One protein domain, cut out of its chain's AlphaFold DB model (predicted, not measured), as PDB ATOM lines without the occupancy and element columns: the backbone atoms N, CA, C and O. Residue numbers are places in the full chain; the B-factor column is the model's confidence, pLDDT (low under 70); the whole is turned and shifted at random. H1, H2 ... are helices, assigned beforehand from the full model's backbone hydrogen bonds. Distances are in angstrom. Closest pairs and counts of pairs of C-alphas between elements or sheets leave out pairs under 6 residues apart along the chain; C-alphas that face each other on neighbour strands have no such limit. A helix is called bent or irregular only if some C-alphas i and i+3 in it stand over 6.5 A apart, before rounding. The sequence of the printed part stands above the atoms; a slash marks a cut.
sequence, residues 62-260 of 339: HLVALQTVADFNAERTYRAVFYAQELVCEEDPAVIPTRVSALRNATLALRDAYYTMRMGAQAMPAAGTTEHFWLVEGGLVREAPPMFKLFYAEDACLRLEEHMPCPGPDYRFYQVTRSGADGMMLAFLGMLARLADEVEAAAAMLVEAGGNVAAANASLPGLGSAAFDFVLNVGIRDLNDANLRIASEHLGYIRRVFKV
ATOM      1  N   HIS A  62      26.678  22.545 -20.429       88.69
ATOM      2  CA  HIS A  62      26.355  22.803 -19.025       88.69
ATOM      3  C   HIS A  62      25.533  21.658 -18.415       88.69
ATOM      4  O   HIS A  62      25.775  21.285 -17.271       88.69
ATOM      5  N   LEU A  63      24.624  21.039 -19.182       89.69
ATOM      6  CA  LEU A  63      23.814  19.912 -18.704       89.69
ATOM      7  C   LEU A  63      24.684  18.705 -18.339       89.69
ATOM      8  O   LEU A  63      24.458  18.080 -17.304       89.69
ATOM      9  N   VAL A  64      25.696  18.398 -19.159       91.50
ATOM     10  CA  VAL A  64      26.645  17.306 -18.890       91.50
ATOM     11  C   VAL A  64      27.512  17.622 -17.673       91.50
ATOM     12  O   VAL A  64      27.689  16.758 -16.821       91.50
ATOM     13  N   ALA A  65      28.005  18.857 -17.547       92.75
ATOM     14  CA  ALA A  65      28.756  19.264 -16.361       92.75
ATOM     15  C   ALA A  65      27.918  19.123 -15.080       92.75
ATOM     16  O   ALA A  65      28.403  18.616 -14.071       92.75
ATOM     17  N   LEU A  66      26.643  19.509 -15.137       93.00
ATOM     18  CA  LEU A  66      25.718  19.412 -14.013       93.00
ATOM     19  C   LEU A  66      25.391  17.956 -13.642       93.00
ATOM     20  O   LEU A  66      25.252  17.654 -12.460       93.00
ATOM     21  N   GLN A  67      25.357  17.040 -14.620       94.81
ATOM     22  CA  GLN A  67      25.267  15.599 -14.349       94.81
ATOM     23  C   GLN A  67      26.462  15.117 -13.523       94.81
ATOM     24  O   GLN A  67      26.271  14.418 -12.535       94.81
ATOM     25  N   THR A  68      27.680  15.539 -13.871       94.25
ATOM     26  CA  THR A  68      28.879  15.180 -13.103       94.25
ATOM     27  C   THR A  68      28.799  15.675 -11.656       94.25
ATOM     28  O   THR A  68      29.203  14.963 -10.741       94.25
ATOM     29  N   VAL A  69      28.233  16.864 -11.416       95.56
ATOM     30  CA  VAL A  69      28.001  17.361 -10.046       95.56
ATOM     31  C   VAL A  69      26.965  16.511  -9.307       95.56
ATOM     32  O   VAL A  69      27.151  16.232  -8.125       95.56
ATOM     33  N   ALA A  70      25.901  16.066  -9.981       95.69
ATOM     34  CA  ALA A  70      24.912  15.168  -9.385       95.69
ATOM     35  C   ALA A  70      25.526  13.814  -8.988       95.69
ATOM     36  O   ALA A  70      25.272  13.326  -7.885       95.69
ATOM     37  N   ASP A  71      26.391  13.258  -9.839       95.62
ATOM     38  CA  ASP A  71      27.120  12.018  -9.556       95.62
ATOM     39  C   ASP A  71      28.084  12.204  -8.365       95.62
ATOM     40  O   ASP A  71      28.083  11.394  -7.436       95.62
ATOM     41  N   PHE A  72      28.830  13.320  -8.319       95.81
ATOM     42  CA  PHE A  72      29.672  13.665  -7.166       95.81
ATOM     43  C   PHE A  72      28.865  13.849  -5.883       95.81
ATOM     44  O   PHE A  72      29.320  13.455  -4.814       95.81
ATOM     45  N   ASN A  73      27.678  14.446  -5.951       96.75
ATOM     46  CA  ASN A  73      26.817  14.616  -4.787       96.75
ATOM     47  C   ASN A  73      26.356  13.257  -4.221       96.75
ATOM     48  O   ASN A  73      26.402  13.050  -3.005       96.75
ATOM     49  N   ALA A  74      25.980  12.306  -5.082       96.12
ATOM     50  CA  ALA A  74      25.638  10.947  -4.661       96.12
ATOM     51  C   ALA A  74      26.847  10.220  -4.037       96.12
ATOM     52  O   ALA A  74      26.751   9.702  -2.923       96.12
ATOM     53  N   GLU A  75      28.012  10.260  -4.691       96.25
ATOM     54  CA  GLU A  75      29.259   9.676  -4.173       96.25
ATOM     55  C   GLU A  75      29.648  10.273  -2.810       96.25
ATOM     56  O   GLU A  75      29.919   9.551  -1.846       96.25
ATOM     57  N   ARG A  76      29.640  11.606  -2.699       97.31
ATOM     58  CA  ARG A  76      30.014  12.323  -1.473       97.31
ATOM     59  C   ARG A  76      29.038  12.062  -0.330       97.31
ATOM     60  O   ARG A  76      29.470  12.065   0.819       97.31
ATOM     61  N   THR A  77      27.768  11.782  -0.626       97.75
ATOM     62  CA  THR A  77      26.788  11.360   0.388       97.75
ATOM     63  C   THR A  77      27.226  10.043   1.026       97.75
ATOM     64  O   THR A  77      27.370   9.974   2.245       97.75
ATOM     65  N   TYR A  78      27.542   9.026   0.215       95.75
ATOM     66  CA  TYR A  78      28.077   7.755   0.716       95.75
ATOM     67  C   TYR A  78      29.387   7.929   1.477       95.75
ATOM     68  O   TYR A  78      29.570   7.357   2.552       95.75
ATOM     69  N   ARG A  79      30.298   8.742   0.941       97.06
ATOM     70  CA  ARG A  79      31.596   8.993   1.566       97.06
ATOM     71  C   ARG A  79      31.463   9.691   2.924       97.06
ATOM     72  O   ARG A  79      32.211   9.369   3.841       97.06
ATOM     73  N   ALA A  80      30.504  10.601   3.082       97.94
ATOM     74  CA  ALA A  80      30.218  11.234   4.367       97.94
ATOM     75  C   ALA A  80      29.683  10.225   5.395       97.94
ATOM     76  O   ALA A  80      30.121  10.246   6.543       97.94
ATOM     77  N   VAL A  81      28.810   9.294   4.983       97.62
ATOM     78  CA  VAL A  81      28.373   8.194   5.860       97.62
ATOM     79  C   VAL A  81      29.553   7.311   6.265       97.62
ATOM     80  O   VAL A  81      29.676   6.964   7.436       97.62
ATOM     81  N   PHE A  82      30.441   6.975   5.327       97.31
ATOM     82  CA  PHE A  82      31.640   6.189   5.621       97.31
ATOM     83  C   PHE A  82      32.529   6.874   6.672       97.31
ATOM     84  O   PHE A  82      32.889   6.251   7.664       97.31
ATOM     85  N   TYR A  83      32.822   8.170   6.520       97.94
ATOM     86  CA  TYR A  83      33.608   8.898   7.525       97.94
ATOM     87  C   TYR A  83      32.894   9.024   8.874       97.94
ATOM     88  O   TYR A  83      33.553   9.025   9.911       97.94
ATOM     89  N   ALA A  84      31.561   9.101   8.886       97.31
ATOM     90  CA  ALA A  84      30.792   9.063  10.126       97.31
ATOM     91  C   ALA A  84      30.913   7.698  10.826       97.31
ATOM     92  O   ALA A  84      31.043   7.653  12.046       97.31
ATOM     93  N   GLN A  85      30.915   6.596  10.070       96.00
ATOM     94  CA  GLN A  85      31.162   5.254  10.609       96.00
ATOM     95  C   GLN A  85      32.581   5.123  11.164       96.00
ATOM     96  O   GLN A  85      32.743   4.633  12.276       96.00
ATOM     97  N   GLU A  86      33.595   5.589  10.429       95.38
ATOM     98  CA  GLU A  86      34.975   5.587  10.925       95.38
ATOM     99  C   GLU A  86      35.111   6.383  12.227       95.38
ATOM    100  O   GLU A  86      35.764   5.915  13.149       95.38
ATOM    101  N   LEU A  87      34.471   7.555  12.323       95.38
ATOM    102  CA  LEU A  87      34.523   8.395  13.519       95.38
ATOM    103  C   LEU A  87      33.885   7.718  14.739       95.38
ATOM    104  O   LEU A  87      34.441   7.780  15.828       95.38
ATOM    105  N   VAL A  88      32.725   7.083  14.565       93.94
ATOM    106  CA  VAL A  88      31.985   6.437  15.666       93.94
ATOM    107  C   VAL A  88      32.636   5.126  16.117       93.94
ATOM    108  O   VAL A  88      32.456   4.713  17.261       93.94
ATOM    109  N   CYS A  89      33.392   4.470  15.237       91.81
ATOM    110  CA  CYS A  89      34.146   3.258  15.555       91.81
ATOM    111  C   CYS A  89      35.561   3.538  16.097       91.81
ATOM    112  O   CYS A  89      36.256   2.588  16.451       91.81
ATOM    113  N   GLU A  90      36.015   4.795  16.122       91.44
ATOM    114  CA  GLU A  90      37.352   5.153  16.599       91.44
ATOM    115  C   GLU A  90      37.382   5.173  18.133       91.44
ATOM    116  O   GLU A  90      36.709   5.979  18.776       91.44
ATOM    117  N   GLU A  91      38.180   4.282  18.721       84.81
ATOM    118  CA  GLU A  91      38.339   4.175  20.177       84.81
ATOM    119  C   GLU A  91      39.539   4.982  20.692       84.81
ATOM    120  O   GLU A  91      39.573   5.349  21.868       84.81
ATOM    121  N   ASP A  92      40.530   5.265  19.836       86.62
ATOM    122  CA  ASP A  92      41.738   5.992  20.231       86.62
ATOM    123  C   ASP A  92      41.487   7.512  20.267       86.62
ATOM    124  O   ASP A  92      41.356   8.146  19.208       86.62
ATOM    125  N   PRO A  93      41.491   8.152  21.456       84.75
ATOM    126  CA  PRO A  93      41.240   9.583  21.580       84.75
ATOM    127  C   PRO A  93      42.283  10.451  20.867       84.75
ATOM    128  O   PRO A  93      41.983  11.596  20.528       84.75
ATOM    129  N   ALA A  94      43.488   9.937  20.599       88.69
ATOM    130  CA  ALA A  94      44.509  10.678  19.861       88.69
ATOM    131  C   ALA A  94      44.168  10.828  18.366       88.69
ATOM    132  O   ALA A  94      44.584  11.800  17.728       88.69
ATOM    133  N   VAL A  95      43.400   9.892  17.799       92.62
ATOM    134  CA  VAL A  95      43.055   9.856  16.367       92.62
ATOM    135  C   VAL A  95      41.732  10.577  16.083       92.62
ATOM    136  O   VAL A  95      41.552  11.120  14.986       92.62
ATOM    137  N   ILE A  96      40.845  10.675  17.082       92.06
ATOM    138  CA  ILE A  96      39.530  11.327  16.973       92.06
ATOM    139  C   ILE A  96      39.595  12.723  16.321       92.06
ATOM    140  O   ILE A  96      38.859  12.933  15.354       92.06
ATOM    141  N   PRO A  97      40.476  13.667  16.723       94.50
ATOM    142  CA  PRO A  97      40.519  14.997  16.102       94.50
ATOM    143  C   PRO A  97      40.780  14.947  14.590       94.50
ATOM    144  O   PRO A  97      40.206  15.712  13.811       94.50
ATOM    145  N   THR A  98      41.603  13.992  14.150       96.69
ATOM    146  CA  THR A  98      41.887  13.784  12.725       96.69
ATOM    147  C   THR A  98      40.645  13.261  11.997       96.69
ATOM    148  O   THR A  98      40.304  13.781  10.932       96.69
ATOM    149  N   ARG A  99      39.910  12.301  12.577       96.75
ATOM    150  CA  ARG A  99      38.660  11.767  12.000       96.75
ATOM    151  C   ARG A  99      37.546  12.811  11.952       96.75
ATOM    152  O   ARG A  99      36.877  12.934  10.927       96.75
ATOM    153  N   VAL A 100      37.410  13.626  12.999       96.81
ATOM    154  CA  VAL A 100      36.493  14.777  13.042       96.81
ATOM    155  C   VAL A 100      36.804  15.740  11.899       96.81
ATOM    156  O   VAL A 100      35.904  16.137  11.157       96.81
ATOM    157  N   SER A 101      38.083  16.077  11.693       97.44
ATOM    158  CA  SER A 101      38.486  16.955  10.590       97.44
ATOM    159  C   SER A 101      38.162  16.354   9.213       97.44
ATOM    160  O   SER A 101      37.684  17.065   8.327       97.44
ATOM    161  N   ALA A 102      38.339  15.040   9.040       97.75
ATOM    162  CA  ALA A 102      38.001  14.339   7.804       97.75
ATOM    163  C   ALA A 102      36.488  14.363   7.529       97.75
ATOM    164  O   ALA A 102      36.077  14.674   6.409       97.75
ATOM    165  N   LEU A 103      35.661  14.121   8.553       97.81
ATOM    166  CA  LEU A 103      34.204  14.198   8.450       97.81
ATOM    167  C   LEU A 103      33.732  15.621   8.125       97.81
ATOM    168  O   LEU A 103      32.894  15.803   7.239       97.81
ATOM    169  N   ARG A 104      34.297  16.644   8.779       97.50
ATOM    170  CA  ARG A 104      33.995  18.056   8.491       97.50
ATOM    171  C   ARG A 104      34.350  18.422   7.050       97.50
ATOM    172  O   ARG A 104      33.523  19.004   6.351       97.50
ATOM    173  N   ASN A 105      35.522  18.011   6.568       96.81
ATOM    174  CA  ASN A 105      35.937  18.241   5.183       96.81
ATOM    175  C   ASN A 105      35.013  17.540   4.177       96.81
ATOM    176  O   ASN A 105      34.618  18.144   3.180       96.81
ATOM    177  N   ALA A 106      34.620  16.293   4.447       97.25
ATOM    178  CA  ALA A 106      33.664  15.569   3.611       97.25
ATOM    179  C   ALA A 106      32.278  16.234   3.608       97.25
ATOM    180  O   ALA A 106      31.651  16.343   2.556       97.25
ATOM    181  N   THR A 107      31.832  16.736   4.762       97.44
ATOM    182  CA  THR A 107      30.563  17.462   4.914       97.44
ATOM    183  C   THR A 107      30.574  18.770   4.123       97.44
ATOM    184  O   THR A 107      29.610  19.067   3.422       97.44
ATOM    185  N   LEU A 108      31.676  19.528   4.165       95.88
ATOM    186  CA  LEU A 108      31.852  20.744   3.361       95.88
ATOM    187  C   LEU A 108      31.853  20.438   1.858       95.88
ATOM    188  O   LEU A 108      31.135  21.088   1.104       95.88
ATOM    189  N   ALA A 109      32.586  19.411   1.424       95.69
ATOM    190  CA  ALA A 109      32.604  19.004   0.021       95.69
ATOM    191  C   ALA A 109      31.219  18.539  -0.464       95.69
ATOM    192  O   ALA A 109      30.807  18.861  -1.580       95.69
ATOM    193  N   LEU A 110      30.481  17.789   0.360       97.31
ATOM    194  CA  LEU A 110      29.111  17.382   0.054       97.31
ATOM    195  C   LEU A 110      28.188  18.598  -0.063       97.31
ATOM    196  O   LEU A 110      27.473  18.733  -1.052       97.31
ATOM    197  N   ARG A 111      28.246  19.510   0.913       96.19
ATOM    198  CA  ARG A 111      27.484  20.762   0.921       96.19
ATOM    199  C   ARG A 111      27.714  21.563  -0.364       96.19
ATOM    200  O   ARG A 111      26.754  22.010  -0.988       96.19
ATOM    201  N   ASP A 112      28.967  21.727  -0.770       95.25
ATOM    202  CA  ASP A 112      29.338  22.513  -1.947       95.25
ATOM    203  C   ASP A 112      28.845  21.870  -3.254       95.25
ATOM    204  O   ASP A 112      28.285  22.560  -4.115       95.25
ATOM    205  N   ALA A 113      28.983  20.544  -3.384       95.56
ATOM    206  CA  ALA A 113      28.430  19.793  -4.511       95.56
ATOM    207  C   ALA A 113      26.902  19.904  -4.553       95.56
ATOM    208  O   ALA A 113      26.332  20.172  -5.610       95.56
ATOM    209  N   TYR A 114      26.238  19.773  -3.404       96.00
ATOM    210  CA  TYR A 114      24.788  19.856  -3.308       96.00
ATOM    211  C   TYR A 114      24.253  21.236  -3.704       96.00
ATOM    212  O   TYR A 114      23.357  21.339  -4.544       96.00
ATOM    213  N   TYR A 115      24.818  22.317  -3.157       95.19
ATOM    214  CA  TYR A 115      24.386  23.670  -3.515       95.19
ATOM    215  C   TYR A 115      24.656  23.991  -4.982       95.19
ATOM    216  O   TYR A 115      23.811  24.621  -5.621       95.19
ATOM    217  N   THR A 116      25.782  23.529  -5.534       94.44
ATOM    218  CA  THR A 116      26.069  23.673  -6.968       94.44
ATOM    219  C   THR A 116      25.066  22.893  -7.808       94.44
ATOM    220  O   THR A 116      24.511  23.435  -8.758       94.44
ATOM    221  N   MET A 117      24.756  21.651  -7.439       94.69
ATOM    222  CA  MET A 117      23.734  20.853  -8.114       94.69
ATOM    223  C   MET A 117      22.368  21.562  -8.086       94.69
ATOM    224  O   MET A 117      21.666  21.611  -9.097       94.69
ATOM    225  N   ARG A 118      21.999  22.150  -6.942       94.56
ATOM    226  CA  ARG A 118      20.711  22.821  -6.726       94.56
ATOM    227  C   ARG A 118      20.595  24.148  -7.481       94.56
ATOM    228  O   ARG A 118      19.570  24.402  -8.109       94.56
ATOM    229  N   MET A 119      21.619  25.001  -7.402       93.12
ATOM    230  CA  MET A 119      21.551  26.422  -7.793       93.12
ATOM    231  C   MET A 119      22.541  26.829  -8.896       93.12
ATOM    232  O   MET A 119      22.478  27.955  -9.389       93.12
ATOM    233  N   GLY A 120      23.442  25.938  -9.303       92.69
ATOM    234  CA  GLY A 120      24.463  26.204 -10.313       92.69
ATOM    235  C   GLY A 120      25.430  27.301  -9.885       92.69
ATOM    236  O   GLY A 120      25.902  27.314  -8.748       92.69
ATOM    237  N   ALA A 121      25.675  28.275 -10.766       90.31
ATOM    238  CA  ALA A 121      26.568  29.403 -10.487       90.31
ATOM    239  C   ALA A 121      26.121  30.266  -9.287       90.31
ATOM    240  O   ALA A 121      26.935  30.970  -8.689       90.31
ATOM    241  N   GLN A 122      24.843  30.200  -8.892       91.06
ATOM    242  CA  GLN A 122      24.319  30.914  -7.720       91.06
ATOM    243  C   GLN A 122      24.672  30.234  -6.385       91.06
ATOM    244  O   GLN A 122      24.363  30.777  -5.326       91.06
ATOM    245  N   ALA A 123      25.343  29.078  -6.404       91.56
ATOM    246  CA  ALA A 123      25.801  28.396  -5.196       91.56
ATOM    247  C   ALA A 123      26.805  29.226  -4.388       91.56
ATOM    248  O   ALA A 123      26.628  29.393  -3.186       91.56
ATOM    249  N   MET A 124      27.804  29.810  -5.049       88.06
ATOM    250  CA  MET A 124      28.856  30.600  -4.402       88.06
ATOM    251  C   MET A 124      28.325  31.837  -3.652       88.06
ATOM    252  O   MET A 124      28.635  31.989  -2.474       88.06
ATOM    253  N   PRO A 125      27.488  32.716  -4.242       88.88
ATOM    254  CA  PRO A 125      26.945  33.845  -3.486       88.88
ATOM    255  C   PRO A 125      26.013  33.418  -2.340       88.88
ATOM    256  O   PRO A 125      25.850  34.179  -1.392       88.88
ATOM    257  N   ALA A 126      25.408  32.227  -2.406       87.62
ATOM    258  CA  ALA A 126      24.491  31.738  -1.377       87.62
ATOM    259  C   ALA A 126      25.191  30.998  -0.222       87.62
ATOM    260  O   ALA A 126      24.796  31.155   0.929       87.62
ATOM    261  N   ALA A 127      26.207  30.184  -0.517       84.62
ATOM    262  CA  ALA A 127      26.900  29.327   0.449       84.62
ATOM    263  C   ALA A 127      28.312  29.826   0.819       84.62
ATOM    264  O   ALA A 127      28.950  29.261   1.709       84.62
ATOM    265  N   GLY A 128      28.795  30.895   0.179       86.88
ATOM    266  CA  GLY A 128      30.104  31.496   0.427       86.88
ATOM    267  C   GLY A 128      31.222  30.828  -0.374       86.88
ATOM    268  O   GLY A 128      31.081  30.544  -1.561       86.88
ATOM    269  N   THR A 129      32.374  30.606   0.263       84.50
ATOM    270  CA  THR A 129      33.506  29.911  -0.360       84.50
ATOM    271  C   THR A 129      33.148  28.442  -0.582       84.50
ATOM    272  O   THR A 129      33.231  27.640   0.350       84.50
ATOM    273  N   THR A 130      32.737  28.111  -1.805       83.06
ATOM    274  CA  THR A 130      32.450  26.743  -2.243       83.06
ATOM    275  C   THR A 130      33.437  26.283  -3.310       83.06
ATOM    276  O   THR A 130      34.019  27.106  -4.026       83.06
ATOM    277  N   GLU A 131      33.586  24.969  -3.474       86.19
ATOM    278  CA  GLU A 131      34.207  24.390  -4.671       86.19
ATOM    279  C   GLU A 131      33.576  24.972  -5.951       86.19
ATOM    280  O   GLU A 131      32.357  25.143  -6.043       86.19
ATOM    281  N   HIS A 132      34.415  25.319  -6.931       83.25
ATOM    282  CA  HIS A 132      33.966  26.000  -8.139       83.25
ATOM    283  C   HIS A 132      33.894  25.049  -9.335       83.25
ATOM    284  O   HIS A 132      34.909  24.547  -9.824       83.25
ATOM    285  N   PHE A 133      32.685  24.875  -9.862       87.62
ATOM    286  CA  PHE A 133      32.419  24.082 -11.057       87.62
ATOM    287  C   PHE A 133      32.239  25.008 -12.269       87.62
ATOM    288  O   PHE A 133      31.126  25.372 -12.630       87.62
ATOM    289  N   TRP A 134      33.350  25.372 -12.919       85.75
ATOM    290  CA  TRP A 134      33.425  26.408 -13.972       85.75
ATOM    291  C   TRP A 134      32.481  26.227 -15.169       85.75
ATOM    292  O   TRP A 134      32.236  27.169 -15.915       85.75
ATOM    293  N   LEU A 135      32.012  25.003 -15.410       90.50
ATOM    294  CA  LEU A 135      31.146  24.672 -16.543       90.50
ATOM    295  C   LEU A 135      29.654  24.682 -16.190       90.50
ATOM    296  O   LEU A 135      28.824  24.461 -17.071       90.50
ATOM    297  N   VAL A 136      29.320  24.901 -14.919       90.75
ATOM    298  CA  VAL A 136      27.949  24.890 -14.422       90.75
ATOM    299  C   VAL A 136      27.428  26.318 -14.341       90.75
ATOM    300  O   VAL A 136      27.856  27.111 -13.507       90.75
ATOM    301  N   GLU A 137      26.470  26.636 -15.206       89.50
ATOM    302  CA  GLU A 137      25.831  27.955 -15.249       89.50
ATOM    303  C   GLU A 137      24.513  27.961 -14.453       89.50
ATOM    304  O   GLU A 137      24.294  28.835 -13.613       89.50
ATOM    305  N   GLY A 138      23.660  26.953 -14.669       90.12
ATOM    306  CA  GLY A 138      22.352  26.781 -14.026       90.12
ATOM    307  C   GLY A 138      22.303  25.620 -13.028       90.12
ATOM    308  O   GLY A 138      23.177  24.757 -13.019       90.12
ATOM    309  N   GLY A 139      21.286  25.623 -12.164       91.44
ATOM    310  CA  GLY A 139      21.024  24.562 -11.188       91.44
ATOM    311  C   GLY A 139      19.823  23.702 -11.572       91.44
ATOM    312  O   GLY A 139      18.870  24.196 -12.179       91.44
ATOM    313  N   LEU A 140      19.833  22.432 -11.159       92.44
ATOM    314  CA  LEU A 140      18.842  21.427 -11.568       92.44
ATOM    315  C   LEU A 140      17.405  21.803 -11.208       92.44
ATOM    316  O   LEU A 140      16.478  21.489 -11.951       92.44
ATOM    317  N   VAL A 141      17.209  22.519 -10.102       91.44
ATOM    318  CA  VAL A 141      15.882  22.921  -9.620       91.44
ATOM    319  C   VAL A 141      15.071  23.670 -10.683       91.44
ATOM    320  O   VAL A 141      13.850  23.527 -10.733       91.44
ATOM    321  N   ARG A 142      15.729  24.480 -11.522       85.31
ATOM    322  CA  ARG A 142      15.060  25.363 -12.495       85.31
ATOM    323  C   ARG A 142      14.972  24.765 -13.898       85.31
ATOM    324  O   ARG A 142      14.250  25.316 -14.722       85.31
ATOM    325  N   GLU A 143      15.667  23.658 -14.157       82.50
ATOM    326  CA  GLU A 143      15.749  23.047 -15.489       82.50
ATOM    327  C   GLU A 143      14.434  22.383 -15.912       82.50
ATOM    328  O   GLU A 143      14.032  22.466 -17.072       82.50
ATOM    329  N   ALA A 144      13.731  21.725 -14.982       81.94
ATOM    330  CA  ALA A 144      12.505  21.002 -15.305       81.94
ATOM    331  C   ALA A 144      11.507  20.953 -14.128       81.94
ATOM    332  O   ALA A 144      11.914  20.695 -12.994       81.94
ATOM    333  N   PRO A 145      10.185  21.079 -14.377       85.75
ATOM    334  CA  PRO A 145       9.151  20.880 -13.355       85.75
ATOM    335  C   PRO A 145       9.248  19.568 -12.545       85.75
ATOM    336  O   PRO A 145       9.082  19.628 -11.325       85.75
ATOM    337  N   PRO A 146       9.536  18.384 -13.139       88.69
ATOM    338  CA  PRO A 146       9.720  17.161 -12.352       88.69
ATOM    339  C   PRO A 146      10.928  17.239 -11.413       88.69
ATOM    340  O   PRO A 146      10.890  16.653 -10.337       88.69
ATOM    341  N   MET A 147      11.964  17.998 -11.778       91.44
ATOM    342  CA  MET A 147      13.144  18.170 -10.941       91.44
ATOM    343  C   MET A 147      12.815  18.991  -9.696       91.44
ATOM    344  O   MET A 147      13.113  18.564  -8.587       91.44
ATOM    345  N   PHE A 148      12.095  20.106  -9.858       92.12
ATOM    346  CA  PHE A 148      11.592  20.892  -8.727       92.12
ATOM    347  C   PHE A 148      10.812  20.021  -7.731       92.12
ATOM    348  O   PHE A 148      11.006  20.124  -6.520       92.12
ATOM    349  N   LYS A 149       9.984  19.103  -8.250       92.00
ATOM    350  CA  LYS A 149       9.234  18.144  -7.436       92.00
ATOM    351  C   LYS A 149      10.159  17.212  -6.636       92.00
ATOM    352  O   LYS A 149       9.873  16.927  -5.486       92.00
ATOM    353  N   LEU A 150      11.275  16.749  -7.192       93.44
ATOM    354  CA  LEU A 150      12.213  15.892  -6.450       93.44
ATOM    355  C   LEU A 150      12.923  16.639  -5.309       93.44
ATOM    356  O   LEU A 150      13.150  16.064  -4.245       93.44
ATOM    357  N   PHE A 151      13.252  17.917  -5.507       95.00
ATOM    358  CA  PHE A 151      13.914  18.720  -4.476       95.00
ATOM    359  C   PHE A 151      12.973  19.120  -3.338       95.00
ATOM    360  O   PHE A 151      13.370  19.014  -2.180       95.00
ATOM    361  N   TYR A 152      11.750  19.546  -3.667       92.94
ATOM    362  CA  TYR A 152      10.865  20.234  -2.721       92.94
ATOM    363  C   TYR A 152       9.488  19.608  -2.536       92.94
ATOM    364  O   TYR A 152       8.724  20.111  -1.717       92.94
ATOM    365  N   ALA A 153       9.098  18.591  -3.310       78.56
ATOM    366  CA  ALA A 153       7.749  18.071  -3.136       78.56
ATOM    367  C   ALA A 153       7.622  17.303  -1.838       78.56
ATOM    368  O   ALA A 153       8.321  16.321  -1.586       78.56
ATOM    369  N   GLU A 154       6.639  17.754  -1.086       65.38
ATOM    370  CA  GLU A 154       6.177  17.129   0.125       65.38
ATOM    371  C   GLU A 154       5.338  15.890  -0.255       65.38
ATOM    372  O   GLU A 154       4.678  15.848  -1.298       65.38
ATOM    373  N   ASP A 155       5.427  14.841   0.563       74.50
ATOM    374  CA  ASP A 155       4.581  13.630   0.576       74.50
ATOM    375  C   ASP A 155       4.987  12.429  -0.288       74.50
ATOM    376  O   ASP A 155       4.508  11.314  -0.034       74.50
ATOM    377  N   ALA A 156       5.886  12.583  -1.262       83.56
ATOM    378  CA  ALA A 156       6.385  11.452  -2.045       83.56
ATOM    379  C   ALA A 156       7.730  10.961  -1.502       83.56
ATOM    380  O   ALA A 156       8.721  11.683  -1.496       83.56
ATOM    381  N   CYS A 157       7.780   9.697  -1.090       88.81
ATOM    382  CA  CYS A 157       9.040   9.060  -0.732       88.81
ATOM    383  C   CYS A 157       9.907   8.853  -1.986       88.81
ATOM    384  O   CYS A 157       9.421   8.453  -3.050       88.81
ATOM    385  N   LEU A 158      11.196   9.160  -1.845       93.19
ATOM    386  CA  LEU A 158      12.147   9.216  -2.955       93.19
ATOM    387  C   LEU A 158      12.981   7.941  -3.130       93.19
ATOM    388  O   LEU A 158      13.867   7.933  -3.979       93.19
ATOM    389  N   ARG A 159      12.664   6.871  -2.388       93.25
ATOM    390  CA  ARG A 159      13.338   5.573  -2.517       93.25
ATOM    391  C   ARG A 159      13.238   5.005  -3.929       93.25
ATOM    392  O   ARG A 159      12.230   5.192  -4.619       93.25
ATOM    393  N   LEU A 160      14.293   4.304  -4.326       93.94
ATOM    394  CA  LEU A 160      14.334   3.497  -5.535       93.94
ATOM    395  C   LEU A 160      13.615   2.164  -5.307       93.94
ATOM    396  O   LEU A 160      13.283   1.802  -4.175       93.94
ATOM    397  N   GLU A 161      13.350   1.440  -6.394       93.25
ATOM    398  CA  GLU A 161      12.600   0.179  -6.365       93.25
ATOM    399  C   GLU A 161      13.261  -0.866  -5.453       93.25
ATOM    400  O   GLU A 161      12.562  -1.616  -4.774       93.25
ATOM    401  N   GLU A 162      14.591  -0.856  -5.355       91.94
ATOM    402  CA  GLU A 162      15.381  -1.765  -4.524       91.94
ATOM    403  C   GLU A 162      15.156  -1.568  -3.016       91.94
ATOM    404  O   GLU A 162      15.294  -2.518  -2.243       91.94
ATOM    405  N   HIS A 163      14.794  -0.355  -2.582       92.19
ATOM    406  CA  HIS A 163      14.585  -0.013  -1.168       92.19
ATOM    407  C   HIS A 163      13.107   0.185  -0.801       92.19
ATOM    408  O   HIS A 163      12.787   0.644   0.306       92.19
ATOM    409  N   MET A 164      12.195  -0.171  -1.708       91.81
ATOM    410  CA  MET A 164      10.763  -0.222  -1.431       91.81
ATOM    411  C   MET A 164      10.423  -1.368  -0.455       91.81
ATOM    412  O   MET A 164      11.089  -2.403  -0.455       91.81
ATOM    413  N   PRO A 165       9.367  -1.230   0.371       92.69
ATOM    414  CA  PRO A 165       8.421  -0.119   0.428       92.69
ATOM    415  C   PRO A 165       8.954   1.100   1.192       92.69
ATOM    416  O   PRO A 165       9.828   1.012   2.055       92.69
ATOM    417  N   CYS A 166       8.363   2.255   0.900       90.94
ATOM    418  CA  CYS A 166       8.592   3.466   1.672       90.94
ATOM    419  C   CYS A 166       8.141   3.295   3.129       90.94
ATOM    420  O   CYS A 166       7.092   2.690   3.376       90.94
ATOM    421  N   PRO A 167       8.901   3.837   4.094       91.19
ATOM    422  CA  PRO A 167       8.575   3.695   5.504       91.19
ATOM    423  C   PRO A 167       7.224   4.350   5.827       91.19
ATOM    424  O   PRO A 167       6.892   5.419   5.308       91.19
ATOM    425  N   GLY A 168       6.441   3.681   6.679       92.88
ATOM    426  CA  GLY A 168       5.155   4.176   7.169       92.88
ATOM    427  C   GLY A 168       5.294   5.331   8.173       92.88
ATOM    428  O   GLY A 168       6.414   5.671   8.561       92.88
ATOM    429  N   PRO A 169       4.169   5.919   8.621       94.06
ATOM    430  CA  PRO A 169       4.161   7.059   9.546       94.06
ATOM    431  C   PRO A 169       4.805   6.760  10.906       94.06
ATOM    432  O   PRO A 169       5.319   7.673  11.543       94.06
ATOM    433  N   ASP A 170       4.846   5.490  11.317       96.38
ATOM    434  CA  ASP A 170       5.486   5.055  12.567       96.38
ATOM    435  C   ASP A 170       7.025   5.100  12.507       96.38
ATOM    436  O   ASP A 170       7.710   4.906  13.513       96.38
ATOM    437  N   TYR A 171       7.607   5.339  11.328       94.50
ATOM    438  CA  TYR A 171       9.049   5.465  11.184       94.50
ATOM    439  C   TYR A 171       9.546   6.785  11.777       94.50
ATOM    440  O   TYR A 171       9.130   7.867  11.375       94.50
ATOM    441  N   ARG A 172      10.523   6.710  12.681       94.69
ATOM    442  CA  ARG A 172      11.075   7.872  13.404       94.69
ATOM    443  C   ARG A 172      11.559   9.041  12.531       94.69
ATOM    444  O   ARG A 172      11.576  10.167  13.007       94.69
ATOM    445  N   PHE A 173      11.950   8.797  11.276       95.00
ATOM    446  CA  PHE A 173      12.399   9.846  10.346       95.00
ATOM    447  C   PHE A 173      11.383  10.140   9.233       95.00
ATOM    448  O   PHE A 173      11.729  10.774   8.238       95.00
ATOM    449  N   TYR A 174      10.130   9.705   9.392       93.25
ATOM    450  CA  TYR A 174       9.075   9.810   8.381       93.25
ATOM    451  C   TYR A 174       8.873  11.228   7.831       93.25
ATOM    452  O   TYR A 174       8.730  11.411   6.625       93.25
ATOM    453  N   GLN A 175       8.884  12.244   8.700       92.38
ATOM    454  CA  GLN A 175       8.697  13.634   8.268       92.38
ATOM    455  C   GLN A 175       9.844  14.104   7.367       92.38
ATOM    456  O   GLN A 175       9.613  14.749   6.347       92.38
ATOM    457  N   VAL A 176      11.080  13.732   7.706       93.38
ATOM    458  CA  VAL A 176      12.262  14.145   6.946       93.38
ATOM    459  C   VAL A 176      12.307  13.428   5.602       93.38
ATOM    460  O   VAL A 176      12.505  14.082   4.582       93.38
ATOM    461  N   THR A 177      12.013  12.125   5.557       92.75
ATOM    462  CA  THR A 177      12.013  11.353   4.299       92.75
ATOM    463  C   THR A 177      10.926  11.774   3.304       92.75
ATOM    464  O   THR A 177      10.972  11.382   2.137       92.75
ATOM    465  N   ARG A 178       9.965  12.598   3.740       92.50
ATOM    466  CA  ARG A 178       8.902  13.182   2.911       92.50
ATOM    467  C   ARG A 178       9.049  14.677   2.642       92.50
ATOM    468  O   ARG A 178       8.205  15.223   1.947       92.50
ATOM    469  N   SER A 179      10.108  15.319   3.129       92.69
ATOM    470  CA  SER A 179      10.372  16.758   2.936       92.69
ATOM    471  C   SER A 179      11.064  17.102   1.603       92.69
ATOM    472  O   SER A 179      11.540  18.220   1.411       92.69
ATOM    473  N   GLY A 180      11.152  16.134   0.686       93.69
ATOM    474  CA  GLY A 180      11.948  16.240  -0.536       93.69
ATOM    475  C   GLY A 180      13.451  16.065  -0.292       93.69
ATOM    476  O   GLY A 180      13.919  15.910   0.840       93.69
ATOM    477  N   ALA A 181      14.232  16.059  -1.373       95.50
ATOM    478  CA  ALA A 181      15.681  15.886  -1.280       95.50
ATOM    479  C   ALA A 181      16.382  17.053  -0.560       95.50
ATOM    480  O   ALA A 181      17.415  16.835   0.069       95.50
ATOM    481  N   ASP A 182      15.834  18.272  -0.631       95.56
ATOM    482  CA  ASP A 182      16.407  19.456   0.026       95.56
ATOM    483  C   ASP A 182      16.277  19.395   1.542       95.56
ATOM    484  O   ASP A 182      17.284  19.499   2.244       95.56
ATOM    485  N   GLY A 183      15.079  19.108   2.053       95.25
ATOM    486  CA  GLY A 183      14.879  18.926   3.489       95.25
ATOM    487  C   GLY A 183      15.716  17.770   4.048       95.25
ATOM    488  O   GLY A 183      16.379  17.934   5.076       95.25
ATOM    489  N   MET A 184      15.782  16.639   3.332       95.94
ATOM    490  CA  MET A 184      16.634  15.508   3.720       95.94
ATOM    491  C   MET A 184      18.121  15.867   3.745       95.94
ATOM    492  O   MET A 184      18.802  15.538   4.716       95.94
ATOM    493  N   MET A 185      18.634  16.538   2.710       97.38
ATOM    494  CA  MET A 185      20.051  16.896   2.634       97.38
ATOM    495  C   MET A 185      20.438  17.912   3.711       97.38
ATOM    496  O   MET A 185      21.466  17.749   4.364       97.38
ATOM    497  N   LEU A 186      19.623  18.946   3.936       96.81
ATOM    498  CA  LEU A 186      19.903  19.949   4.966       96.81
ATOM    499  C   LEU A 186      19.901  19.328   6.368       96.81
ATOM    500  O   LEU A 186      20.807  19.601   7.158       96.81
ATOM    501  N   ALA A 187      18.941  18.442   6.657       97.12
ATOM    502  CA  ALA A 187      18.926  17.682   7.905       97.12
ATOM    503  C   ALA A 187      20.163  16.776   8.029       97.12
ATOM    504  O   ALA A 187      20.796  16.736   9.082       97.12
ATOM    505  N   PHE A 188      20.556  16.099   6.948       98.25
ATOM    506  CA  PHE A 188      21.733  15.233   6.912       98.25
ATOM    507  C   PHE A 188      23.039  15.987   7.171       98.25
ATOM    508  O   PHE A 188      23.807  15.578   8.039       98.25
ATOM    509  N   LEU A 189      23.262  17.121   6.504       98.00
ATOM    510  CA  LEU A 189      24.424  17.980   6.748       98.00
ATOM    511  C   LEU A 189      24.469  18.476   8.201       98.00
ATOM    512  O   LEU A 189      25.534  18.471   8.819       98.00
ATOM    513  N   GLY A 190      23.315  18.853   8.761       97.81
ATOM    514  CA  GLY A 190      23.204  19.238  10.168       97.81
ATOM    515  C   GLY A 190      23.559  18.099  11.127       97.81
ATOM    516  O   GLY A 190      24.280  18.318  12.098       97.81
ATOM    517  N   MET A 191      23.111  16.873  10.840       97.62
ATOM    518  CA  MET A 191      23.395  15.699  11.675       97.62
ATOM    519  C   MET A 191      24.854  15.237  11.576       97.62
ATOM    520  O   MET A 191      25.409  14.808  12.584       97.62
ATOM    521  N   LEU A 192      25.504  15.381  10.416       98.00
ATOM    522  CA  LEU A 192      26.946  15.137  10.270       98.00
ATOM    523  C   LEU A 192      27.777  16.120  11.103       98.00
ATOM    524  O   LEU A 192      28.686  15.701  11.816       98.00
ATOM    525  N   ALA A 193      27.451  17.415  11.035       97.31
ATOM    526  CA  ALA A 193      28.126  18.440  11.829       97.31
ATOM    527  C   ALA A 193      27.924  18.196  13.330       97.31
ATOM    528  O   ALA A 193      28.890  18.154  14.087       97.31
ATOM    529  N   ARG A 194      26.680  17.924  13.738       96.44
ATOM    530  CA  ARG A 194      26.340  17.603  15.124       96.44
ATOM    531  C   ARG A 194      27.094  16.376  15.641       96.44
ATOM    532  O   ARG A 194      27.602  16.421  16.753       96.44
ATOM    533  N   LEU A 195      27.184  15.302  14.853       96.38
ATOM    534  CA  LEU A 195      27.937  14.104  15.235       96.38
ATOM    535  C   LEU A 195      29.422  14.423  15.451       96.38
ATOM    536  O   LEU A 195      30.010  13.974  16.432       96.38
ATOM    537  N   ALA A 196      30.018  15.213  14.555       96.25
ATOM    538  CA  ALA A 196      31.408  15.640  14.675       96.25
ATOM    539  C   ALA A 196      31.649  16.436  15.972       96.25
ATOM    540  O   ALA A 196      32.611  16.160  16.685       96.25
ATOM    541  N   ASP A 197      30.752  17.372  16.293       94.88
ATOM    542  CA  ASP A 197      30.840  18.214  17.490       94.88
ATOM    543  C   ASP A 197      30.620  17.409  18.785       94.88
ATOM    544  O   ASP A 197      31.343  17.603  19.762       94.88
ATOM    545  N   GLU A 198      29.657  16.478  18.798       92.62
ATOM    546  CA  GLU A 198      29.384  15.601  19.948       92.62
ATOM    547  C   GLU A 198      30.587  14.696  20.266       92.62
ATOM    548  O   GLU A 198      30.961  14.556  21.432       92.62
ATOM    549  N   VAL A 199      31.222  14.108  19.243       92.00
ATOM    550  CA  VAL A 199      32.392  13.234  19.425       92.00
ATOM    551  C   VAL A 199      33.632  14.037  19.834       92.00
ATOM    552  O   VAL A 199      34.370  13.602  20.716       92.00
ATOM    553  N   GLU A 200      33.853  15.220  19.253       91.25
ATOM    554  CA  GLU A 200      34.968  16.101  19.631       91.25
ATOM    555  C   GLU A 200      34.847  16.578  21.086       91.25
ATOM    556  O   GLU A 200      35.817  16.507  21.844       91.25
ATOM    557  N   ALA A 201      33.650  17.000  21.506       89.50
ATOM    558  CA  ALA A 201      33.393  17.412  22.883       89.50
ATOM    559  C   ALA A 201      33.580  16.252  23.872       89.50
ATOM    560  O   ALA A 201      34.187  16.434  24.930       89.50
ATOM    561  N   ALA A 202      33.104  15.052  23.521       86.69
ATOM    562  CA  ALA A 202      33.322  13.859  24.329       86.69
ATOM    563  C   ALA A 202      34.816  13.544  24.470       86.69
ATOM    564  O   ALA A 202      35.292  13.386  25.591       86.69
ATOM    565  N   ALA A 203      35.571  13.544  23.365       86.25
ATOM    566  CA  ALA A 203      37.012  13.295  23.369       86.25
ATOM    567  C   ALA A 203      37.790  14.311  24.224       86.25
ATOM    568  O   ALA A 203      38.675  13.916  24.984       86.25
ATOM    569  N   ALA A 204      37.431  15.598  24.165       85.69
ATOM    570  CA  ALA A 204      38.042  16.633  24.999       85.69
ATOM    571  C   ALA A 204      37.844  16.361  26.502       85.69
ATOM    572  O   ALA A 204      38.802  16.436  27.273       85.69
ATOM    573  N   MET A 205      36.638  15.945  26.911       83.94
ATOM    574  CA  MET A 205      36.362  15.566  28.304       83.94
ATOM    575  C   MET A 205      37.193  14.356  28.762       83.94
ATOM    576  O   MET A 205      37.575  14.283  29.931       83.94
ATOM    577  N   LEU A 206      37.524  13.417  27.864       80.81
ATOM    578  CA  LEU A 206      38.351  12.250  28.210       80.81
ATOM    579  C   LEU A 206      39.789  12.633  28.548       80.81
ATOM    580  O   LEU A 206      40.386  12.070  29.471       80.81
ATOM    581  N   VAL A 207      40.334  13.588  27.794       81.94
ATOM    582  CA  VAL A 207      41.685  14.113  28.005       81.94
ATOM    583  C   VAL A 207      41.757  14.842  29.349       81.94
ATOM    584  O   VAL A 207      42.692  14.614  30.116       81.94
ATOM    585  N   GLU A 208      40.745  15.650  29.681       81.62
ATOM    586  CA  GLU A 208      40.661  16.348  30.973       81.62
ATOM    587  C   GLU A 208      40.481  15.391  32.162       81.62
ATOM    588  O   GLU A 208      41.057  15.611  33.228       81.62
ATOM    589  N   ALA A 209      39.747  14.289  31.984       75.50
ATOM    590  CA  ALA A 209      39.503  13.283  33.022       75.50
ATOM    591  C   ALA A 209      40.713  12.368  33.325       75.50
ATOM    592  O   ALA A 209      40.574  11.376  34.047       75.50
ATOM    593  N   GLY A 210      41.898  12.665  32.779       74.00
ATOM    594  CA  GLY A 210      43.129  11.922  33.059       74.00
ATOM    595  C   GLY A 210      43.127  10.488  32.522       74.00
ATOM    596  O   GLY A 210      43.819   9.631  33.072       74.00
ATOM    597  N   GLY A 211      42.343  10.207  31.474       64.94
ATOM    598  CA  GLY A 211      42.343   8.905  30.803       64.94
ATOM    599  C   GLY A 211      41.656   7.781  31.580       64.94
ATOM    600  O   GLY A 211      41.967   6.614  31.357       64.94
ATOM    601  N   ASN A 212      40.725   8.088  32.492       66.88
ATOM    602  CA  ASN A 212      39.944   7.055  33.173       66.88
ATOM    603  C   ASN A 212      38.908   6.435  32.203       66.88
ATOM    604  O   ASN A 212      37.739   6.825  32.152       66.88
ATOM    605  N   VAL A 213      39.379   5.476  31.396       59.97
ATOM    606  CA  VAL A 213      38.731   4.919  30.189       59.97
ATOM    607  C   VAL A 213      37.322   4.354  30.446       59.97
ATOM    608  O   VAL A 213      36.459   4.378  29.571       59.97
ATOM    609  N   ALA A 214      37.038   3.887  31.665       59.88
ATOM    610  CA  ALA A 214      35.761   3.252  31.996       59.88
ATOM    611  C   ALA A 214      34.570   4.235  32.065       59.88
ATOM    612  O   ALA A 214      33.468   3.881  31.657       59.88
ATOM    613  N   ALA A 215      34.779   5.465  32.550       56.69
ATOM    614  CA  ALA A 215      33.748   6.514  32.530       56.69
ATOM    615  C   ALA A 215      33.688   7.214  31.160       56.69
ATOM    616  O   ALA A 215      32.631   7.653  30.715       56.69
ATOM    617  N   ALA A 216      34.836   7.251  30.484       53.62
ATOM    618  CA  ALA A 216      35.044   7.839  29.175       53.62
ATOM    619  C   ALA A 216      34.285   7.118  28.047       53.62
ATOM    620  O   ALA A 216      33.556   7.752  27.284       53.62
ATOM    621  N   ASN A 217      34.378   5.785  27.989       59.06
ATOM    622  CA  ASN A 217      33.706   4.975  26.967       59.06
ATOM    623  C   ASN A 217      32.175   5.012  27.080       59.06
ATOM    624  O   ASN A 217      31.482   4.769  26.098       59.06
ATOM    625  N   ALA A 218      31.633   5.354  28.253       61.56
ATOM    626  CA  ALA A 218      30.199   5.585  28.424       61.56
ATOM    627  C   ALA A 218      29.736   6.947  27.862       61.56
ATOM    628  O   ALA A 218      28.537   7.149  27.681       61.56
ATOM    629  N   SER A 219      30.667   7.877  27.608       64.12
ATOM    630  CA  SER A 219      30.386   9.252  27.167       64.12
ATOM    631  C   SER A 219      30.631   9.507  25.676       64.12
ATOM    632  O   SER A 219      30.090  10.472  25.138       64.12
ATOM    633  N   LEU A 220      31.407   8.651  24.997       71.50
ATOM    634  CA  LEU A 220      31.595   8.753  23.550       71.50
ATOM    635  C   LEU A 220      30.282   8.409  22.824       71.50
ATOM    636  O   LEU A 220      29.674   7.375  23.126       71.50
ATOM    637  N   PRO A 221      29.831   9.239  21.862       73.69
ATOM    638  CA  PRO A 221      28.676   8.936  21.027       73.69
ATOM    639  C   PRO A 221      28.949   7.685  20.187       73.69
ATOM    640  O   PRO A 221      29.505   7.751  19.096       73.69
ATOM    641  N   GLY A 222      28.576   6.522  20.715       75.81
ATOM    642  CA  GLY A 222      28.737   5.256  20.013       75.81
ATOM    643  C   GLY A 222      27.706   5.062  18.898       75.81
ATOM    644  O   GLY A 222      26.952   5.966  18.519       75.81
ATOM    645  N   LEU A 223      27.600   3.815  18.439       81.06
ATOM    646  CA  LEU A 223      26.622   3.361  17.438       81.06
ATOM    647  C   LEU A 223      25.157   3.673  17.812       81.06
ATOM    648  O   LEU A 223      24.288   3.662  16.945       81.06
ATOM    649  N   GLY A 224      24.877   3.934  19.092       84.00
ATOM    650  CA  GLY A 224      23.552   4.303  19.595       84.00
ATOM    651  C   GLY A 224      23.229   5.800  19.543       84.00
ATOM    652  O   GLY A 224      22.138   6.182  19.966       84.00
ATOM    653  N   SER A 225      24.141   6.662  19.078       91.38
ATOM    654  CA  SER A 225      23.865   8.099  18.996       91.38
ATOM    655  C   SER A 225      22.758   8.387  17.977       91.38
ATOM    656  O   SER A 225      22.754   7.869  16.859       91.38
ATOM    657  N   ALA A 226      21.804   9.246  18.349       93.06
ATOM    658  CA  ALA A 226      20.694   9.614  17.467       93.06
ATOM    659  C   ALA A 226      21.181  10.302  16.176       93.06
ATOM    660  O   ALA A 226      20.554  10.164  15.124       93.06
ATOM    661  N   ALA A 227      22.309  11.021  16.251       94.81
ATOM    662  CA  ALA A 227      22.954  11.646  15.102       94.81
ATOM    663  C   ALA A 227      23.476  10.603  14.105       94.81
ATOM    664  O   ALA A 227      23.115  10.643  12.927       94.81
ATOM    665  N   PHE A 228      24.257   9.627  14.578       96.06
ATOM    666  CA  PHE A 228      24.772   8.555  13.729       96.06
ATOM    667  C   PHE A 228      23.654   7.686  13.156       96.06
ATOM    668  O   PHE A 228      23.659   7.346  11.976       96.06
ATOM    669  N   ASP A 229      22.656   7.372  13.972       95.81
ATOM    670  CA  ASP A 229      21.514   6.571  13.569       95.81
ATOM    671  C   ASP A 229      20.689   7.238  12.447       95.81
ATOM    672  O   ASP A 229      20.260   6.566  11.501       95.81
ATOM    673  N   PHE A 230      20.534   8.567  12.477       96.69
ATOM    674  CA  PHE A 230      19.979   9.327  11.354       96.69
ATOM    675  C   PHE A 230      20.879   9.242  10.116       96.69
ATOM    676  O   PHE A 230      20.400   8.901   9.034       96.69
ATOM    677  N   VAL A 231      22.180   9.523  10.271       97.06
ATOM    678  CA  VAL A 231      23.165   9.515   9.175       97.06
ATOM    679  C   VAL A 231      23.190   8.158   8.472       97.06
ATOM    680  O   VAL A 231      23.174   8.098   7.245       97.06
ATOM    681  N   LEU A 232      23.160   7.065   9.230       95.69
ATOM    682  CA  LEU A 232      23.201   5.713   8.695       95.69
ATOM    683  C   LEU A 232      21.912   5.352   7.947       95.69
ATOM    684  O   LEU A 232      21.968   4.844   6.830       95.69
ATOM    685  N   ASN A 233      20.749   5.602   8.551       94.81
ATOM    686  CA  ASN A 233      19.482   5.165   7.970       94.81
ATOM    687  C   ASN A 233      19.017   6.061   6.820       94.81
ATOM    688  O   ASN A 233      18.667   5.552   5.755       94.81
ATOM    689  N   VAL A 234      19.029   7.380   7.028       96.00
ATOM    690  CA  VAL A 234      18.585   8.345   6.018       96.00
ATOM    691  C   VAL A 234      19.660   8.523   4.953       96.00
ATOM    692  O   VAL A 234      19.329   8.548   3.775       96.00
ATOM    693  N   GLY A 235      20.943   8.584   5.326       95.75
ATOM    694  CA  GLY A 235      22.037   8.813   4.376       95.75
ATOM    695  C   GLY A 235      22.208   7.693   3.349       95.75
ATOM    696  O   GLY A 235      22.285   7.974   2.157       95.75
ATOM    697  N   ILE A 236      22.228   6.425   3.787       93.88
ATOM    698  CA  ILE A 236      22.476   5.274   2.894       93.88
ATOM    699  C   ILE A 236      21.280   4.967   1.998       93.88
ATOM    700  O   ILE A 236      21.463   4.601   0.841       93.88
ATOM    701  N   ARG A 237      20.064   5.049   2.542       92.19
ATOM    702  CA  ARG A 237      18.857   4.595   1.843       92.19
ATOM    703  C   ARG A 237      18.115   5.774   1.240       92.19
ATOM    704  O   ARG A 237      18.144   5.971   0.035       92.19
ATOM    705  N   ASP A 238      17.476   6.577   2.082       94.81
ATOM    706  CA  ASP A 238      16.502   7.579   1.646       94.81
ATOM    707  C   ASP A 238      17.130   8.728   0.832       94.81
ATOM    708  O   ASP A 238      16.685   9.028  -0.276       94.81
ATOM    709  N   LEU A 239      18.186   9.355   1.357       96.44
ATOM    710  CA  LEU A 239      18.854  10.492   0.725       96.44
ATOM    711  C   LEU A 239      19.686  10.066  -0.485       96.44
ATOM    712  O   LEU A 239      19.667  10.744  -1.512       96.44
ATOM    713  N   ASN A 240      20.409   8.950  -0.387       95.50
ATOM    714  CA  ASN A 240      21.163   8.452  -1.528       95.50
ATOM    715  C   ASN A 240      20.238   8.090  -2.700       95.50
ATOM    716  O   ASN A 240      20.503   8.497  -3.830       95.50
ATOM    717  N   ASP A 241      19.131   7.393  -2.444       95.50
ATOM    718  CA  ASP A 241      18.143   7.096  -3.482       95.50
ATOM    719  C   ASP A 241      17.557   8.369  -4.088       95.50
ATOM    720  O   ASP A 241      17.422   8.466  -5.308       95.50
ATOM    721  N   ALA A 242      17.272   9.380  -3.260       95.38
ATOM    722  CA  ALA A 242      16.831  10.683  -3.740       95.38
ATOM    723  C   ALA A 242      17.863  11.328  -4.681       95.38
ATOM    724  O   ALA A 242      17.498  11.816  -5.752       95.38
ATOM    725  N   ASN A 243      19.150  11.283  -4.325       96.00
ATOM    726  CA  ASN A 243      20.238  11.806  -5.152       96.00
ATOM    727  C   ASN A 243      20.385  11.029  -6.471       96.00
ATOM    728  O   ASN A 243      20.506  11.640  -7.534       96.00
ATOM    729  N   LEU A 244      20.305   9.696  -6.435       95.75
ATOM    730  CA  LEU A 244      20.320   8.854  -7.635       95.75
ATOM    731  C   LEU A 244      19.095   9.104  -8.524       95.75
ATOM    732  O   LEU A 244      19.191   9.118  -9.755       95.75
ATOM    733  N   ARG A 245      17.931   9.358  -7.926       94.25
ATOM    734  CA  ARG A 245      16.708   9.709  -8.650       94.25
ATOM    735  C   ARG A 245      16.808  11.075  -9.331       94.25
ATOM    736  O   ARG A 245      16.401  11.207 -10.481       94.25
ATOM    737  N   ILE A 246      17.406  12.063  -8.667       94.94
ATOM    738  CA  ILE A 246      17.739  13.365  -9.267       94.94
ATOM    739  C   ILE A 246      18.687  13.177 -10.460       94.94
ATOM    740  O   ILE A 246      18.406  13.669 -11.554       94.94
ATOM    741  N   ALA A 247      19.769  12.416 -10.279       94.81
ATOM    742  CA  ALA A 247      20.745  12.147 -11.332       94.81
ATOM    743  C   ALA A 247      20.109  11.422 -12.534       94.81
ATOM    744  O   ALA A 247      20.323  11.803 -13.684       94.81
ATOM    745  N   SER A 248      19.286  10.402 -12.289       94.31
ATOM    746  CA  SER A 248      18.609   9.641 -13.348       94.31
ATOM    747  C   SER A 248      17.553  10.453 -14.102       94.31
ATOM    748  O   SER A 248      17.483  10.344 -15.330       94.31
ATOM    749  N   GLU A 249      16.772  11.299 -13.422       93.12
ATOM    750  CA  GLU A 249      15.800  12.186 -14.074       93.12
ATOM    751  C   GLU A 249      16.511  13.225 -14.956       93.12
ATOM    752  O   GLU A 249      16.105  13.454 -16.102       93.12
ATOM    753  N   HIS A 250      17.620  13.797 -14.472       93.62
ATOM    754  CA  HIS A 250      18.442  14.729 -15.252       93.62
ATOM    755  C   HIS A 250      19.045  14.053 -16.485       93.62
ATOM    756  O   HIS A 250      18.950  14.557 -17.607       93.62
ATOM    757  N   LEU A 251      19.574  12.844 -16.321       93.25
ATOM    758  CA  LEU A 251      20.103  12.059 -17.427       93.25
ATOM    759  C   LEU A 251      19.000  11.704 -18.444       93.25
ATOM    760  O   LEU A 251      19.226  11.729 -19.658       93.25
ATOM    761  N   GLY A 252      17.777  11.443 -17.975       92.94
ATOM    762  CA  GLY A 252      16.587  11.307 -18.814       92.94
ATOM    763  C   GLY A 252      16.308  12.560 -19.652       92.94
ATOM    764  O   GLY A 252      16.025  12.450 -20.849       92.94
ATOM    765  N   TYR A 253      16.449  13.751 -19.066       90.44
ATOM    766  CA  TYR A 253      16.341  15.022 -19.781       90.44
ATOM    767  C   TYR A 253      17.440  15.192 -20.840       90.44
ATOM    768  O   TYR A 253      17.123  15.456 -22.003       90.44
ATOM    769  N   ILE A 254      18.702  14.921 -20.494       91.00
ATOM    770  CA  ILE A 254      19.831  14.954 -21.437       91.00
ATOM    771  C   ILE A 254      19.569  14.026 -22.633       91.00
ATOM    772  O   ILE A 254      19.684  14.444 -23.789       91.00
ATOM    773  N   ARG A 255      19.136  12.781 -22.387       92.19
ATOM    774  CA  ARG A 255      18.798  11.820 -23.454       92.19
ATOM    775  C   ARG A 255      17.708  12.346 -24.393       92.19
ATOM    776  O   ARG A 255      17.794  12.118 -25.601       92.19
ATOM    777  N   ARG A 256      16.695  13.057 -23.876       90.56
ATOM    778  CA  ARG A 256      15.636  13.671 -24.702       90.56
ATOM    779  C   ARG A 256      16.207  14.737 -25.641       90.56
ATOM    780  O   ARG A 256      15.894  14.704 -26.830       90.56
ATOM    781  N   VAL A 257      17.082  15.613 -25.144       88.25
ATOM    782  CA  VAL A 257      17.750  16.644 -25.961       88.25
ATOM    783  C   VAL A 257      18.616  16.004 -27.048       88.25
ATOM    784  O   VAL A 257      18.477  16.334 -28.226       88.25
ATOM    785  N   PHE A 258      19.439  15.012 -26.696       89.56
ATOM    786  CA  PHE A 258      20.256  14.290 -27.678       89.56
ATOM    787  C   PHE A 258      19.415  13.591 -28.749       89.56
ATOM    788  O   PHE A 258      19.781  13.612 -29.924       89.56
ATOM    789  N   LYS A 259      18.263  13.017 -28.385       91.81
ATOM    790  CA  LYS A 259      17.354  12.393 -29.354       91.81
ATOM    791  C   LYS A 259      16.860  13.399 -30.398       91.81
ATOM    792  O   LYS A 259      16.822  13.060 -31.577       91.81
ATOM    793  N   VAL A 260      16.535  14.631 -29.994       88.75
ATOM    794  CA  VAL A 260      16.147  15.703 -30.929       88.75
ATOM    795  C   VAL A 260      17.293  16.035 -31.884       88.75
ATOM    796  O   VAL A 260      17.076  16.110 -33.093       88.75
TER     797      VAL A 260
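What this domain is: This is residues 62 to 260 of the 339 residues of an uncharacterized protein of Gonium pectorale (UniProt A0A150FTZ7). Four long helices make an elongated bundle: H1, H2, H6 and the arms H8a and H8b of the bent H8 run side by side, with H2 apart from both arms. Residues 255 to 260 of H8 stick out, and the short H7 sits by the far end of H6. The printed part has 199 residues with eight named helices, H1 to H8 in order, and no named strand: all helix. It is compact, with a radius of gyration of the C-alphas of 18.6 A, and spans 69 by 40 by 24 A.

How they stand to each other: H8, residues 226 to 260, was assigned as one helix by its hydrogen bonds but is bent, with C-alphas 236 and 239 6.7 A apart; its arms H8a, residues 226 to 236, and H8b, residues 239 to 260, stand at a shallow tilt of 26 degrees. H8a touches residues 184 to 195 of the hub H6, residues 180 to 208, at a steep tilt of 41 degrees, opposite ways; the closest C-alphas, of Ala 227 and Met 191, are 5.3 A apart. H8b touches H1, residues 62 to 88, at a shallow tilt of 14 degrees, closest at the C-alphas of Asn 243 and Ala 74, 5.5 A. H1 and H2, residues 96 to 127, form a helical hairpin, closest at the C-alphas of Arg 76 and Leu 110, 5.4 A. H2 is irregular, with C-alphas 118 and 121 9.6 A apart and a kink of 131 degrees near residue 119. H3, residues 140 to 143, touches H2; H4, residues 145 to 152, H5, residues 174 to 177, and H7, residues 213 to 216, touch H6. Each O i to N i+4 pair is within hydrogen-bond range in H1, H4, H6, H8a and H8b, and 23 of 28 are in H2; H3, H5 and H7 are too short for such a pair.

Where its parts are: H6 measures 42.6 A, H1 38.8 A, H8b 32.2 A and H2 27.5 A from first to last C-alpha. H1 begins at C-alpha 62, (26.355, 22.803, -19.025), and H8b ends at C-alpha 260, (16.147, 15.703, -30.929).

The domain as a whole: The two C-alphas farthest apart, of Gly 210 and Val 260, are 69.5 A apart. The printed part has no cut; the links H2 to H3 and H4 to H5 are long. Residue 154 and residues 211 to 219 have pLDDT under 70.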